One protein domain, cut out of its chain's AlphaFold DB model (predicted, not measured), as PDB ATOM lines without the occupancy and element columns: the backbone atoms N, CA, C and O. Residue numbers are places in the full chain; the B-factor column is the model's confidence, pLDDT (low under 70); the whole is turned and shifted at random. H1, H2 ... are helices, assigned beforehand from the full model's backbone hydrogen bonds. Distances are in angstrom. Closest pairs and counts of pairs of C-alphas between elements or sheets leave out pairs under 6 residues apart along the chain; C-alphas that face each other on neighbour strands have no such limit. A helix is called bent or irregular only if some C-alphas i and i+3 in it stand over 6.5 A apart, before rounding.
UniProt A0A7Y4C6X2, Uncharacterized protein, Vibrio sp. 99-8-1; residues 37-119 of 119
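AT A GLANCE: This is residues 37 to 119 of the 119 residues of an uncharacterized protein of Vibrio sp. 99-8-1 (UniProt A0A7Y4C6X2). One long helix, H2, is the backbone of this model, and H3 folds back from its last residues at a slant, so that the two make a helical hairpin opened into a V, with the short helix H4 packed on H2 towards the mouth of the V and the very short H1 packed near the first residues of H2. After H4, the tail of residues 102 to 119, with no named element, runs back towards the closed end of the V and makes a loop there, far from H1. The printed part has 83 residues with four named helices, in the order H1, H2, H3, H4, and no named strand; the class is all helix, and 52 of the 83 residues are in the helices. The whole is compact by its radius of gyration of the C-alphas, 13.6 A, yet elongated in outline, with spans of 43 by 28 by 17 A.

IN THESE COORDINATES: Begin with the longest helix, H2, residues 45 to 67: find C-alpha 45 at (-13.565, 52.678, -5.043), and from there the helix runs 34.4 A to C-alpha 67 at (-4.298, 38.628, -35.060). It is neither bent nor irregular, but only just: C-alphas 64 and 67 are 6.2 A apart. Read on to H3, residues 71 to 88, which covers 25.2 A from its first to its last C-alpha. Before H2, look for H1 at residues 37 to 41, five residues and 6.0 A long, with C-alpha 37 at (-2.706, 48.570, -11.655). The last helix is H4, residues 96 to 101, 8.7 A long, ending with C-alpha 101 at (-19.302, 42.110, -24.157).

HOW THE PARTS SIT: Start from H2, the hub, which touches the three other helices, each with a part of its length alone. With residues 57 to 65 it touches H3, and the closest C-alphas, those of Cys 65 and Pro 71, are 4.8 A apart. The two run opposite ways at a steep tilt of 42 degrees and form a helical hairpin; their centres are 11.4 A apart. With residues 52 to 57, H2 touches H4, where the closest C-alphas are those of Val 53 and Gln 96, 5.3 A apart. H4 runs the same way as H2, at a shallow tilt of 20 degrees, with 9.4 A between the centres. With residues 47 to 52, H2 touches H1; here look at Cys 38 and Ile 48, whose C-alphas are the closest of the pair at 5.1 A. H3 and H4 are near each other, with 5 pairs of C-alphas within 10 A, while H1 is apart from both H3 and H4. In the backbone of H1, H3 and H4, every O i to N i+4 pair is within hydrogen-bond range; in H2, 17 of 19 are. Beyond the helices, find residues 105 to 106, which form a short antiparallel pairing with residues 114 to 115.

THE WHOLE: The two C-alphas farthest apart in the domain are those of Thr 43 and Lys 111, at 44.2 A. From the first printed C-alpha, that of Tyr 37, to the last, that of Leu 119, the distance is 29.7 A; Leu 119 is the chain's last residue. The printed part has no cut. The links from H1 to H2 and from H2 to H3 are tight, with three residues each, the link from H3 to H4 is short, with seven, and no link is long. The stretch of residues 102 to 119 has C-alphas that lie 7 to 22 A from the mean of all C-alphas. The mean pLDDT of the printed part is 89.8; look to residues 108 to 111 for the low confidence, four residues under 70.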
ATOM      1  N   TYR A  37      -3.017  47.181 -11.299       84.50
ATOM      2  CA  TYR A  37      -2.706  48.570 -11.655       84.50
ATOM      3  C   TYR A  37      -3.743  49.537 -11.076       84.50
ATOM      4  O   TYR A  37      -3.385  50.472 -10.366       84.50
ATOM      5  N   CYS A  38      -5.031  49.261 -11.276       87.19
ATOM      6  CA  CYS A  38      -6.104  50.168 -10.870       87.19
ATOM      7  C   CYS A  38      -6.178  50.396  -9.357       87.19
ATOM      8  O   CYS A  38      -6.339  51.530  -8.918       87.19
ATOM      9  N   SER A  39      -5.998  49.344  -8.554       86.81
ATOM     10  CA  SER A  39      -5.953  49.454  -7.089       86.81
ATOM     11  C   SER A  39      -4.683  50.133  -6.568       86.81
ATOM     12  O   SER A  39      -4.644  50.545  -5.415       86.81
ATOM     13  N   THR A  40      -3.638  50.221  -7.395       85.81
ATOM     14  CA  THR A  40      -2.377  50.897  -7.050       85.81
ATOM     15  C   THR A  40      -2.397  52.363  -7.486       85.81
ATOM     16  O   THR A  40      -1.899  53.229  -6.772       85.81
ATOM     17  N   ALA A  41      -2.995  52.653  -8.643       84.56
ATOM     18  CA  ALA A  41      -3.091  53.991  -9.216       84.56
ATOM     19  C   ALA A  41      -4.191  54.845  -8.563       84.56
ATOM     20  O   ALA A  41      -4.093  56.073  -8.541       84.56
ATOM     21  N   PHE A  42      -5.234  54.215  -8.014       86.44
ATOM     22  CA  PHE A  42      -6.392  54.907  -7.459       86.44
ATOM     23  C   PHE A  42      -6.737  54.415  -6.055       86.44
ATOM     24  O   PHE A  42      -6.645  53.233  -5.746       86.44
ATOM     25  N   THR A  43      -7.185  55.340  -5.206       86.00
ATOM     26  CA  THR A  43      -7.583  55.059  -3.814       86.00
ATOM     27  C   THR A  43      -9.095  55.059  -3.603       86.00
ATOM     28  O   THR A  43      -9.580  54.516  -2.614       86.00
ATOM     29  N   LYS A  44      -9.854  55.678  -4.515       89.19
ATOM     30  CA  LYS A  44     -11.315  55.763  -4.432       89.19
ATOM     31  C   LYS A  44     -11.961  54.554  -5.112       89.19
ATOM     32  O   LYS A  44     -11.621  54.317  -6.274       89.19
ATOM     33  N   PRO A  45     -12.905  53.846  -4.463       88.38
ATOM     34  CA  PRO A  45     -13.565  52.678  -5.043       88.38
ATOM     35  C   PRO A  45     -14.150  52.937  -6.434       88.38
ATOM     36  O   PRO A  45     -13.862  52.165  -7.344       88.38
ATOM     37  N   GLU A  46     -14.848  54.063  -6.644       88.38
ATOM     38  CA  GLU A  46     -15.436  54.370  -7.956       88.38
ATOM     39  C   GLU A  46     -14.380  54.541  -9.065       88.38
ATOM     40  O   GLU A  46     -14.585  54.146 -10.211       88.38
ATOM     41  N   LYS A  47     -13.199  55.075  -8.724       88.94
ATOM     42  CA  LYS A  47     -12.096  55.252  -9.680       88.94
ATOM     43  C   LYS A  47     -11.379  53.941  -9.974       88.94
ATOM     44  O   LYS A  47     -10.962  53.718 -11.108       88.94
ATOM     45  N   ILE A  48     -11.241  53.080  -8.966       89.38
ATOM     46  CA  ILE A  48     -10.681  51.736  -9.134       89.38
ATOM     47  C   ILE A  48     -11.584  50.922 -10.063       89.38
ATOM     48  O   ILE A  48     -11.080  50.275 -10.978       89.38
ATOM     49  N   GLU A  49     -12.901  50.984  -9.861       90.44
ATOM     50  CA  GLU A  49     -13.872  50.289 -10.705       90.44
ATOM     51  C   GLU A  49     -13.845  50.814 -12.141       90.44
ATOM     52  O   GLU A  49     -13.652  50.022 -13.062       90.44
ATOM     53  N   SER A  50     -13.927  52.135 -12.337       90.81
ATOM     54  CA  SER A  50     -13.836  52.743 -13.670       90.81
ATOM     55  C   SER A  50     -12.538  52.362 -14.394       90.81
ATOM     56  O   SER A  50     -12.584  51.926 -15.543       90.81
ATOM     57  N   CYS A  51     -11.391  52.419 -13.711       90.94
ATOM     58  CA  CYS A  51     -10.122  51.952 -14.268       90.94
ATOM     59  C   CYS A  51     -10.165  50.462 -14.622       90.94
ATOM     60  O   CYS A  51      -9.659  50.054 -15.664       90.94
ATOM     61  N   SER A  52     -10.764  49.631 -13.768       91.81
ATOM     62  CA  SER A  52     -10.850  48.190 -14.001       91.81
ATOM     63  C   SER A  52     -11.704  47.864 -15.230       91.81
ATOM     64  O   SER A  52     -11.414  46.900 -15.946       91.81
ATOM     65  N   VAL A  53     -12.746  48.659 -15.495       94.00
ATOM     66  CA  VAL A  53     -13.567  48.543 -16.707       94.00
ATOM     67  C   VAL A  53     -12.721  48.858 -17.941       94.00
ATOM     68  O   VAL A  53     -12.641  48.019 -18.838       94.00
ATOM     69  N   GLU A  54     -12.012  49.992 -17.949       93.75
ATOM     70  CA  GLU A  54     -11.097  50.371 -19.040       93.75
ATOM     71  C   GLU A  54     -10.023  49.303 -19.280       93.75
ATOM     72  O   GLU A  54      -9.838  48.815 -20.395       93.75
ATOM     73  N   TYR A  55      -9.379  48.844 -18.206       92.56
ATOM     74  CA  TYR A  55      -8.361  47.803 -18.258       92.56
ATOM     75  C   TYR A  55      -8.871  46.491 -18.866       92.56
ATOM     76  O   TYR A  55      -8.133  45.803 -19.577       92.56
ATOM     77  N   THR A  56     -10.132  46.137 -18.612       93.94
ATOM     78  CA  THR A  56     -10.748  44.925 -19.165       93.94
ATOM     79  C   THR A  56     -10.878  45.016 -20.681       93.94
ATOM     80  O   THR A  56     -10.522  44.061 -21.381       93.94
ATOM     81  N   VAL A  57     -11.330  46.163 -21.193       95.44
ATOM     82  CA  VAL A  57     -11.452  46.393 -22.638       95.44
ATOM     83  C   VAL A  57     -10.077  46.453 -23.291       95.44
ATOM     84  O   VAL A  57      -9.833  45.721 -24.249       95.44
ATOM     85  N   TYR A  58      -9.150  47.225 -22.724       94.75
ATOM     86  CA  TYR A  58      -7.774  47.326 -23.207       94.75
ATOM     87  C   TYR A  58      -7.076  45.958 -23.267       94.75
ATOM     88  O   TYR A  58      -6.502  45.585 -24.291       94.75
ATOM     89  N   SER A  59      -7.177  45.149 -22.206       93.00
ATOM     90  CA  SER A  59      -6.574  43.807 -22.161       93.00
ATOM     91  C   SER A  59      -7.159  42.879 -23.226       93.00
ATOM     92  O   SER A  59      -6.441  42.086 -23.842       93.00
ATOM     93  N   LYS A  60      -8.475  42.973 -23.455       94.50
ATOM     94  CA  LYS A  60      -9.158  42.240 -24.523       94.50
ATOM     95  C   LYS A  60      -8.666  42.700 -25.897       94.50
ATOM     96  O   LYS A  60      -8.295  41.846 -26.700       94.50
ATOM     97  N   ALA A  61      -8.593  44.011 -26.133       95.44
ATOM     98  CA  ALA A  61      -8.090  44.605 -27.368       95.44
ATOM     99  C   ALA A  61      -6.654  44.157 -27.656       95.44
ATOM    100  O   ALA A  61      -6.402  43.595 -28.718       95.44
ATOM    101  N   LYS A  62      -5.733  44.276 -26.690       93.88
ATOM    102  CA  LYS A  62      -4.345  43.819 -26.853       93.88
ATOM    103  C   LYS A  62      -4.243  42.348 -27.233       93.88
ATOM    104  O   LYS A  62      -3.435  42.008 -28.090       93.88
ATOM    105  N   ARG A  63      -5.048  41.475 -26.624       94.00
ATOM    106  CA  ARG A  63      -5.043  40.041 -26.946       94.00
ATOM    107  C   ARG A  63      -5.628  39.758 -28.328       94.00
ATOM    108  O   ARG A  63      -5.074  38.958 -29.072       94.00
ATOM    109  N   GLU A  64      -6.763  40.361 -28.663       94.88
ATOM    110  CA  GLU A  64      -7.491  40.045 -29.898       94.88
ATOM    111  C   GLU A  64      -6.860  40.701 -31.135       94.88
ATOM    112  O   GLU A  64      -6.759  40.060 -32.180       94.88
ATOM    113  N   CYS A  65      -6.340  41.923 -31.000       94.31
ATOM    114  CA  CYS A  65      -5.683  42.660 -32.078       94.31
ATOM    115  C   CYS A  65      -4.341  42.062 -32.521       94.31
ATOM    116  O   CYS A  65      -3.871  42.397 -33.603       94.31
ATOM    117  N   GLN A  66      -3.726  41.154 -31.749       93.31
ATOM    118  CA  GLN A  66      -2.509  40.438 -32.177       93.31
ATOM    119  C   GLN A  66      -2.694  39.667 -33.488       93.31
ATOM    120  O   GLN A  66      -1.716  39.395 -34.181       93.31
ATOM    121  N   LYS A  67      -3.939  39.315 -33.819       85.44
ATOM    122  CA  LYS A  67      -4.298  38.628 -35.060       85.44
ATOM    123  C   LYS A  67      -4.482  39.570 -36.250       85.44
ATOM    124  O   LYS A  67      -4.582  39.094 -37.378       85.44
ATOM    125  N   ASP A  68      -4.574  40.879 -36.016       91.00
ATOM    126  CA  ASP A  68      -4.725  41.849 -37.096       91.00
ATOM    127  C   ASP A  68      -3.408  42.029 -37.859       91.00
ATOM    128  O   ASP A  68      -2.307  41.916 -37.321       91.00
ATOM    129  N   SER A  69      -3.528  42.398 -39.129       89.25
ATOM    130  CA  SER A  69      -2.415  42.824 -39.974       89.25
ATOM    131  C   SER A  69      -1.655  44.067 -39.471       89.25
ATOM    132  O   SER A  69      -0.537  44.323 -39.929       89.25
ATOM    133  N   ASN A  70      -2.269  44.865 -38.592       91.06
ATOM    134  CA  ASN A  70      -1.684  45.998 -37.883       91.06
ATOM    135  C   ASN A  70      -2.229  46.059 -36.437       91.06
ATOM    136  O   ASN A  70      -3.182  46.795 -36.162       91.06
ATOM    137  N   PRO A  71      -1.619  45.309 -35.498       92.00
ATOM    138  CA  PRO A  71      -2.112  45.201 -34.126       92.00
ATOM    139  C   PRO A  71      -2.204  46.536 -33.384       92.00
ATOM    140  O   PRO A  71      -3.183  46.773 -32.683       92.00
ATOM    141  N   GLY A  72      -1.221  47.428 -33.557       91.56
ATOM    142  CA  GLY A  72      -1.212  48.733 -32.888       91.56
ATOM    143  C   GLY A  72      -2.366  49.624 -33.346       91.56
ATOM    144  O   GLY A  72      -3.096  50.171 -32.525       91.56
ATOM    145  N   TYR A  73      -2.599  49.695 -34.659       91.12
ATOM    146  CA  TYR A  73      -3.749  50.428 -35.197       91.12
ATOM    147  C   TYR A  73      -5.086  49.827 -34.737       91.12
ATOM    148  O   TYR A  73      -6.009  50.569 -34.418       91.12
ATOM    149  N   CYS A  74      -5.187  48.498 -34.649       93.69
ATOM    150  CA  CYS A  74      -6.376  47.832 -34.117       93.69
ATOM    151  C   CYS A  74      -6.666  48.232 -32.658       93.69
ATOM    152  O   CYS A  74      -7.817  48.521 -32.332       93.69
ATOM    153  N   VAL A  75      -5.644  48.321 -31.795       94.75
ATOM    154  CA  VAL A  75      -5.822  48.760 -30.398       94.75
ATOM    155  C   VAL A  75      -6.300  50.213 -30.327       94.75
ATOM    156  O   VAL A  75      -7.262  50.484 -29.614       94.75
ATOM    157  N   LEU A  76      -5.715  51.118 -31.117       92.75
ATOM    158  CA  LEU A  76      -6.152  52.523 -31.182       92.75
ATOM    159  C   LEU A  76      -7.608  52.657 -31.650       92.75
ATOM    160  O   LEU A  76      -8.391  53.426 -31.099       92.75
ATOM    161  N   MET A  77      -8.001  51.872 -32.656       93.56
ATOM    162  CA  MET A  77      -9.390  51.844 -33.118       93.56
ATOM    163  C   MET A  77     -10.340  51.283 -32.057       93.56
ATOM    164  O   MET A  77     -11.484  51.734 -31.971       93.56
ATOM    165  N   ALA A  78      -9.890  50.312 -31.259       95.69
ATOM    166  CA  ALA A  78     -10.665  49.773 -30.153       95.69
ATOM    167  C   ALA A  78     -10.864  50.805 -29.031       95.69
ATOM    168  O   ALA A  78     -11.983  50.893 -28.532       95.69
ATOM    169  N   GLU A  79      -9.847  51.608 -28.693       95.50
ATOM    170  CA  GLU A  79      -9.960  52.709 -27.719       95.50
ATOM    171  C   GLU A  79     -11.015  53.719 -28.178       95.50
ATOM    172  O   GLU A  79     -12.019  53.942 -27.503       95.50
ATOM    173  N   TYR A  80     -10.863  54.223 -29.405       93.44
ATOM    174  CA  TYR A  80     -11.798  55.182 -29.990       93.44
ATOM    175  C   TYR A  80     -13.241  54.652 -30.056       93.44
ATOM    176  O   TYR A  80     -14.211  55.362 -29.772       93.44
ATOM    177  N   SER A  81     -13.399  53.383 -30.443       94.06
ATOM    178  CA  SER A  81     -14.718  52.752 -30.554       94.06
ATOM    179  C   SER A  81     -15.344  52.490 -29.185       94.06
ATOM    180  O   SER A  81     -16.566  52.547 -29.057       94.06
ATOM    181  N   TRP A  82     -14.529  52.209 -28.167       95.75
ATOM    182  CA  TRP A  82     -14.985  52.052 -26.792       95.75
ATOM    183  C   TRP A  82     -15.478  53.380 -26.216       95.75
ATOM    184  O   TRP A  82     -16.581  53.427 -25.675       95.75
ATOM    185  N   ASP A  83     -14.733  54.469 -26.410       93.44
ATOM    186  CA  ASP A  83     -15.169  55.817 -26.023       93.44
ATOM    187  C   ASP A  83     -16.492  56.194 -26.692       93.44
ATOM    188  O   ASP A  83     -17.458  56.564 -26.025       93.44
ATOM    189  N   THR A  84     -16.589  55.956 -27.999       92.69
ATOM    190  CA  THR A  84     -17.828  56.160 -28.760       92.69
ATOM    191  C   THR A  84     -18.985  55.310 -28.225       92.69
ATOM    192  O   THR A  84     -20.118  55.781 -28.134       92.69
ATOM    193  N   PHE A  85     -18.730  54.052 -27.861       93.94
ATOM    194  CA  PHE A  85     -19.745  53.160 -27.306       93.94
ATOM    195  C   PHE A  85     -20.253  53.650 -25.946       93.94
ATOM    196  O   PHE A  85     -21.463  53.644 -25.714       93.94
ATOM    197  N   LYS A  86     -19.358  54.117 -25.069       93.69
ATOM    198  CA  LYS A  86     -19.743  54.707 -23.781       93.69
ATOM    199  C   LYS A  86     -20.631  55.936 -23.964       93.69
ATOM    200  O   LYS A  86     -21.642  56.036 -23.284       93.69
ATOM    201  N   ASP A  87     -20.284  56.816 -24.898       90.75
ATOM    202  CA  ASP A  87     -20.980  58.095 -25.063       90.75
ATOM    203  C   ASP A  87     -22.296  57.979 -25.842       90.75
ATOM    204  O   ASP A  87     -23.251  58.705 -25.568       90.75
ATOM    205  N   MET A  88     -22.351  57.098 -26.846       90.94
ATOM    206  CA  MET A  88     -23.477  57.043 -27.788       90.94
ATOM    207  C   MET A  88     -24.403  55.846 -27.583       90.94
ATOM    208  O   MET A  88     -25.548  55.883 -28.032       90.94
ATOM    209  N   VAL A  89     -23.913  54.765 -26.972       91.25
ATOM    210  CA  VAL A  89     -24.673  53.511 -26.839       91.25
ATOM    211  C   VAL A  89     -25.056  53.252 -25.390       91.25
ATOM    212  O   VAL A  89     -26.191  52.854 -25.117       91.25
ATOM    213  N   LEU A  90     -24.138  53.486 -24.452       91.38
ATOM    214  CA  LEU A  90     -24.456  53.384 -23.037       91.38
ATOM    215  C   LEU A  90     -25.195  54.647 -22.577       91.38
ATOM    216  O   LEU A  90     -24.721  55.762 -22.728       91.38
ATOM    217  N   ASN A  91     -26.365  54.459 -21.967       86.06
ATOM    218  CA  ASN A  91     -27.095  55.528 -21.267       86.06
ATOM    219  C   ASN A  91     -26.868  55.470 -19.743       86.06
ATOM    220  O   ASN A  91     -27.651  56.010 -18.965       86.06
ATOM    221  N   VAL A  92     -25.846  54.730 -19.313       90.06
ATOM    222  CA  VAL A  92     -25.507  54.430 -17.918       90.06
ATOM    223  C   VAL A  92     -23.991  54.366 -17.774       90.06
ATOM    224  O   VAL A  92     -23.281  54.223 -18.769       90.06
ATOM    225  N   GLU A  93     -23.494  54.412 -16.537       91.31
ATOM    226  CA  GLU A  93     -22.069  54.214 -16.293       91.31
ATOM    227  C   GLU A  93     -21.595  52.844 -16.830       91.31
ATOM    228  O   GLU A  93     -22.285  51.827 -16.670       91.31
ATOM    229  N   PRO A  94     -20.431  52.790 -17.502       93.75
ATOM    230  CA  PRO A  94     -19.875  51.545 -18.015       93.75
ATOM    231  C   PRO A  94     -19.592  50.546 -16.893       93.75
ATOM    232  O   PRO A  94     -19.041  50.895 -15.856       93.75
ATOM    233  N   THR A  95     -19.924  49.276 -17.127       94.94
ATOM    234  CA  THR A  95     -19.732  48.196 -16.154       94.94
ATOM    235  C   THR A  95     -18.763  47.155 -16.700       94.94
ATOM    236  O   THR A  95     -18.488  47.092 -17.902       94.94
ATOM    237  N   GLN A  96     -18.297  46.269 -15.820       94.75
ATOM    238  CA  GLN A  96     -17.503  45.102 -16.206       94.75
ATOM    239  C   GLN A  96     -18.194  44.229 -17.258       94.75
ATOM    240  O   GLN A  96     -17.531  43.657 -18.121       94.75
ATOM    241  N   GLU A  97     -19.521  44.130 -17.208       95.62
ATOM    242  CA  GLU A  97     -20.274  43.336 -18.174       95.62
ATOM    243  C   GLU A  97     -20.256  43.993 -19.558       95.62
ATOM    244  O   GLU A  97     -19.958  43.330 -20.552       95.62
ATOM    245  N   HIS A  98     -20.446  45.318 -19.624       96.12
ATOM    246  CA  HIS A  98     -20.306  46.075 -20.872       96.12
ATOM    247  C   HIS A  98     -18.910  45.892 -21.485       96.12
ATOM    248  O   HIS A  98     -18.800  45.582 -22.670       96.12
ATOM    249  N   ALA A  99     -17.856  46.001 -20.671       95.50
ATOM    250  CA  ALA A  99     -16.479  45.815 -21.124       95.50
ATOM    251  C   ALA A  99     -16.206  44.405 -21.672       95.50
ATOM    252  O   ALA A  99     -15.552  44.246 -22.705       95.50
ATOM    253  N   LYS A 100     -16.723  43.358 -21.017       94.81
ATOM    254  CA  LYS A 100     -16.562  41.968 -21.480       94.81
ATOM    255  C   LYS A 100     -17.281  41.715 -22.800       94.81
ATOM    256  O   LYS A 100     -16.738  41.022 -23.668       94.81
ATOM    257  N   MET A 101     -18.479  42.277 -22.958       94.00
ATOM    258  CA  MET A 101     -19.302  42.110 -24.157       94.00
ATOM    259  C   MET A 101     -18.829  42.959 -25.339       94.00
ATOM    260  O   MET A 101     -19.062  42.564 -26.481       94.00
ATOM    261  N   PHE A 102     -18.144  44.079 -25.095       95.62
ATOM    262  CA  PHE A 102     -17.694  44.991 -26.146       95.62
ATOM    263  C   PHE A 102     -16.847  44.267 -27.213       95.62
ATOM    264  O   PHE A 102     -15.829  43.653 -26.871       95.62
ATOM    265  N   PRO A 103     -17.253  44.270 -28.494       94.25
ATOM    266  CA  PRO A 103     -16.541  43.550 -29.544       94.25
ATOM    267  C   PRO A 103     -15.303  44.321 -30.016       94.25
ATOM    268  O   PRO A 103     -15.386  45.506 -30.326       94.25
ATOM    269  N   ILE A 104     -14.167  43.630 -30.146       95.81
ATOM    270  CA  ILE A 104     -12.967  44.191 -30.779       95.81
ATOM    271  C   ILE A 104     -13.029  43.895 -32.276       95.81
ATOM    272  O   ILE A 104     -13.281  42.754 -32.681       95.81
ATOM    273  N   MET A 105     -12.821  44.922 -33.094       92.88
ATOM    274  CA  MET A 105     -12.949  44.844 -34.547       92.88
ATOM    275  C   MET A 105     -11.574  44.912 -35.220       92.88
ATOM    276  O   MET A 105     -10.755  45.761 -34.884       92.88
ATOM    277  N   CYS A 106     -11.355  44.031 -36.192       91.19
ATOM    278  CA  CYS A 106     -10.138  43.885 -36.987       91.19
ATOM    279  C   CYS A 106     -10.464  44.012 -38.491       91.19
ATOM    280  O   CYS A 106     -11.634  44.026 -38.881       91.19
ATOM    281  N   GLY A 107      -9.443  44.055 -39.350       81.50
ATOM    282  CA  GLY A 107      -9.594  43.961 -40.808       81.50
ATOM    283  C   GLY A 107      -9.334  45.258 -41.576       81.50
ATOM    284  O   GLY A 107      -9.934  45.480 -42.626       81.50
ATOM    285  N   HIS A 108      -8.422  46.115 -41.099       66.38
ATOM    286  CA  HIS A 108      -8.083  47.378 -41.776       66.38
ATOM    287  C   HIS A 108      -7.611  47.186 -43.236       66.38
ATOM    288  O   HIS A 108      -7.897  48.027 -44.087       66.38
ATOM    289  N   LYS A 109      -6.926  46.074 -43.553       60.72
ATOM    290  CA  LYS A 109      -6.406  45.791 -44.908       60.72
ATOM    291  C   LYS A 109      -7.364  45.015 -45.818       60.72
ATOM    292  O   LYS A 109      -7.278  45.167 -47.035       60.72
ATOM    293  N   ASP A 110      -8.307  44.257 -45.263       59.75
ATOM    294  CA  ASP A 110      -9.126  43.302 -46.029       59.75
ATOM    295  C   ASP A 110     -10.447  43.892 -46.551       59.75
ATOM    296  O   ASP A 110     -11.313  43.170 -47.043       59.75
ATOM    297  N   LYS A 111     -10.615  45.222 -46.472       63.59
ATOM    298  CA  LYS A 111     -11.824  45.977 -46.876       63.59
ATOM    299  C   LYS A 111     -13.121  45.563 -46.162       63.59
ATOM    300  O   LYS A 111     -14.183  46.086 -46.494       63.59
ATOM    301  N   ALA A 112     -13.044  44.682 -45.170       76.75
ATOM    302  CA  ALA A 112     -14.168  44.252 -44.358       76.75
ATOM    303  C   ALA A 112     -13.767  44.290 -42.882       76.75
ATOM    304  O   ALA A 112     -12.954  43.494 -42.419       76.75
ATOM    305  N   VAL A 113     -14.361  45.230 -42.148       84.56
ATOM    306  CA  VAL A 113     -14.250  45.280 -40.691       84.56
ATOM    307  C   VAL A 113     -15.067  44.122 -40.117       84.56
ATOM    308  O   VAL A 113     -16.263  44.007 -40.390       84.56
ATOM    309  N   GLN A 114     -14.433  43.257 -39.329       89.69
ATOM    310  CA  GLN A 114     -15.077  42.105 -38.697       89.69
ATOM    311  C   GLN A 114     -14.582  41.910 -37.262       89.69
ATOM    312  O   GLN A 114     -13.500  42.385 -36.926       89.69
ATOM    313  N   PRO A 115     -15.333  41.209 -36.395       90.75
ATOM    314  CA  PRO A 115     -14.844  40.884 -35.061       90.75
ATOM    315  C   PRO A 115     -13.507  40.134 -35.127       90.75
ATOM    316  O   PRO A 115     -13.398  39.140 -35.844       90.75
ATOM    317  N   CYS A 116     -12.517  40.563 -34.344       90.06
ATOM    318  CA  CYS A 116     -11.196  39.927 -34.271       90.06
ATOM    319  C   CYS A 116     -11.262  38.453 -33.841       90.06
ATOM    320  O   CYS A 116     -10.383  37.657 -34.162       90.06
ATOM    321  N   SER A 117     -12.323  38.060 -33.136       85.94
ATOM    322  CA  SER A 117     -12.595  36.668 -32.772       85.94
ATOM    323  C   SER A 117     -12.860  35.746 -33.970       85.94
ATOM    324  O   SER A 117     -12.800  34.531 -33.804       85.94
ATOM    325  N   LYS A 118     -13.146  36.305 -35.154       83.50
ATOM    326  CA  LYS A 118     -13.396  35.570 -36.405       83.50
ATOM    327  C   LYS A 118     -12.176  35.478 -37.333       83.50
ATOM    328  O   LYS A 118     -12.290  34.843 -38.379       83.50
ATOM    329  N   LEU A 119     -11.059  36.109 -36.961       78.81
ATOM    330  CA  LEU A 119      -9.742  35.908 -37.575       78.81
ATOM    331  C   LEU A 119      -9.047  34.688 -36.958       78.81
ATOM    332  O   LEU A 119      -8.459  33.915 -37.737       78.81
TER     333      LEU A 119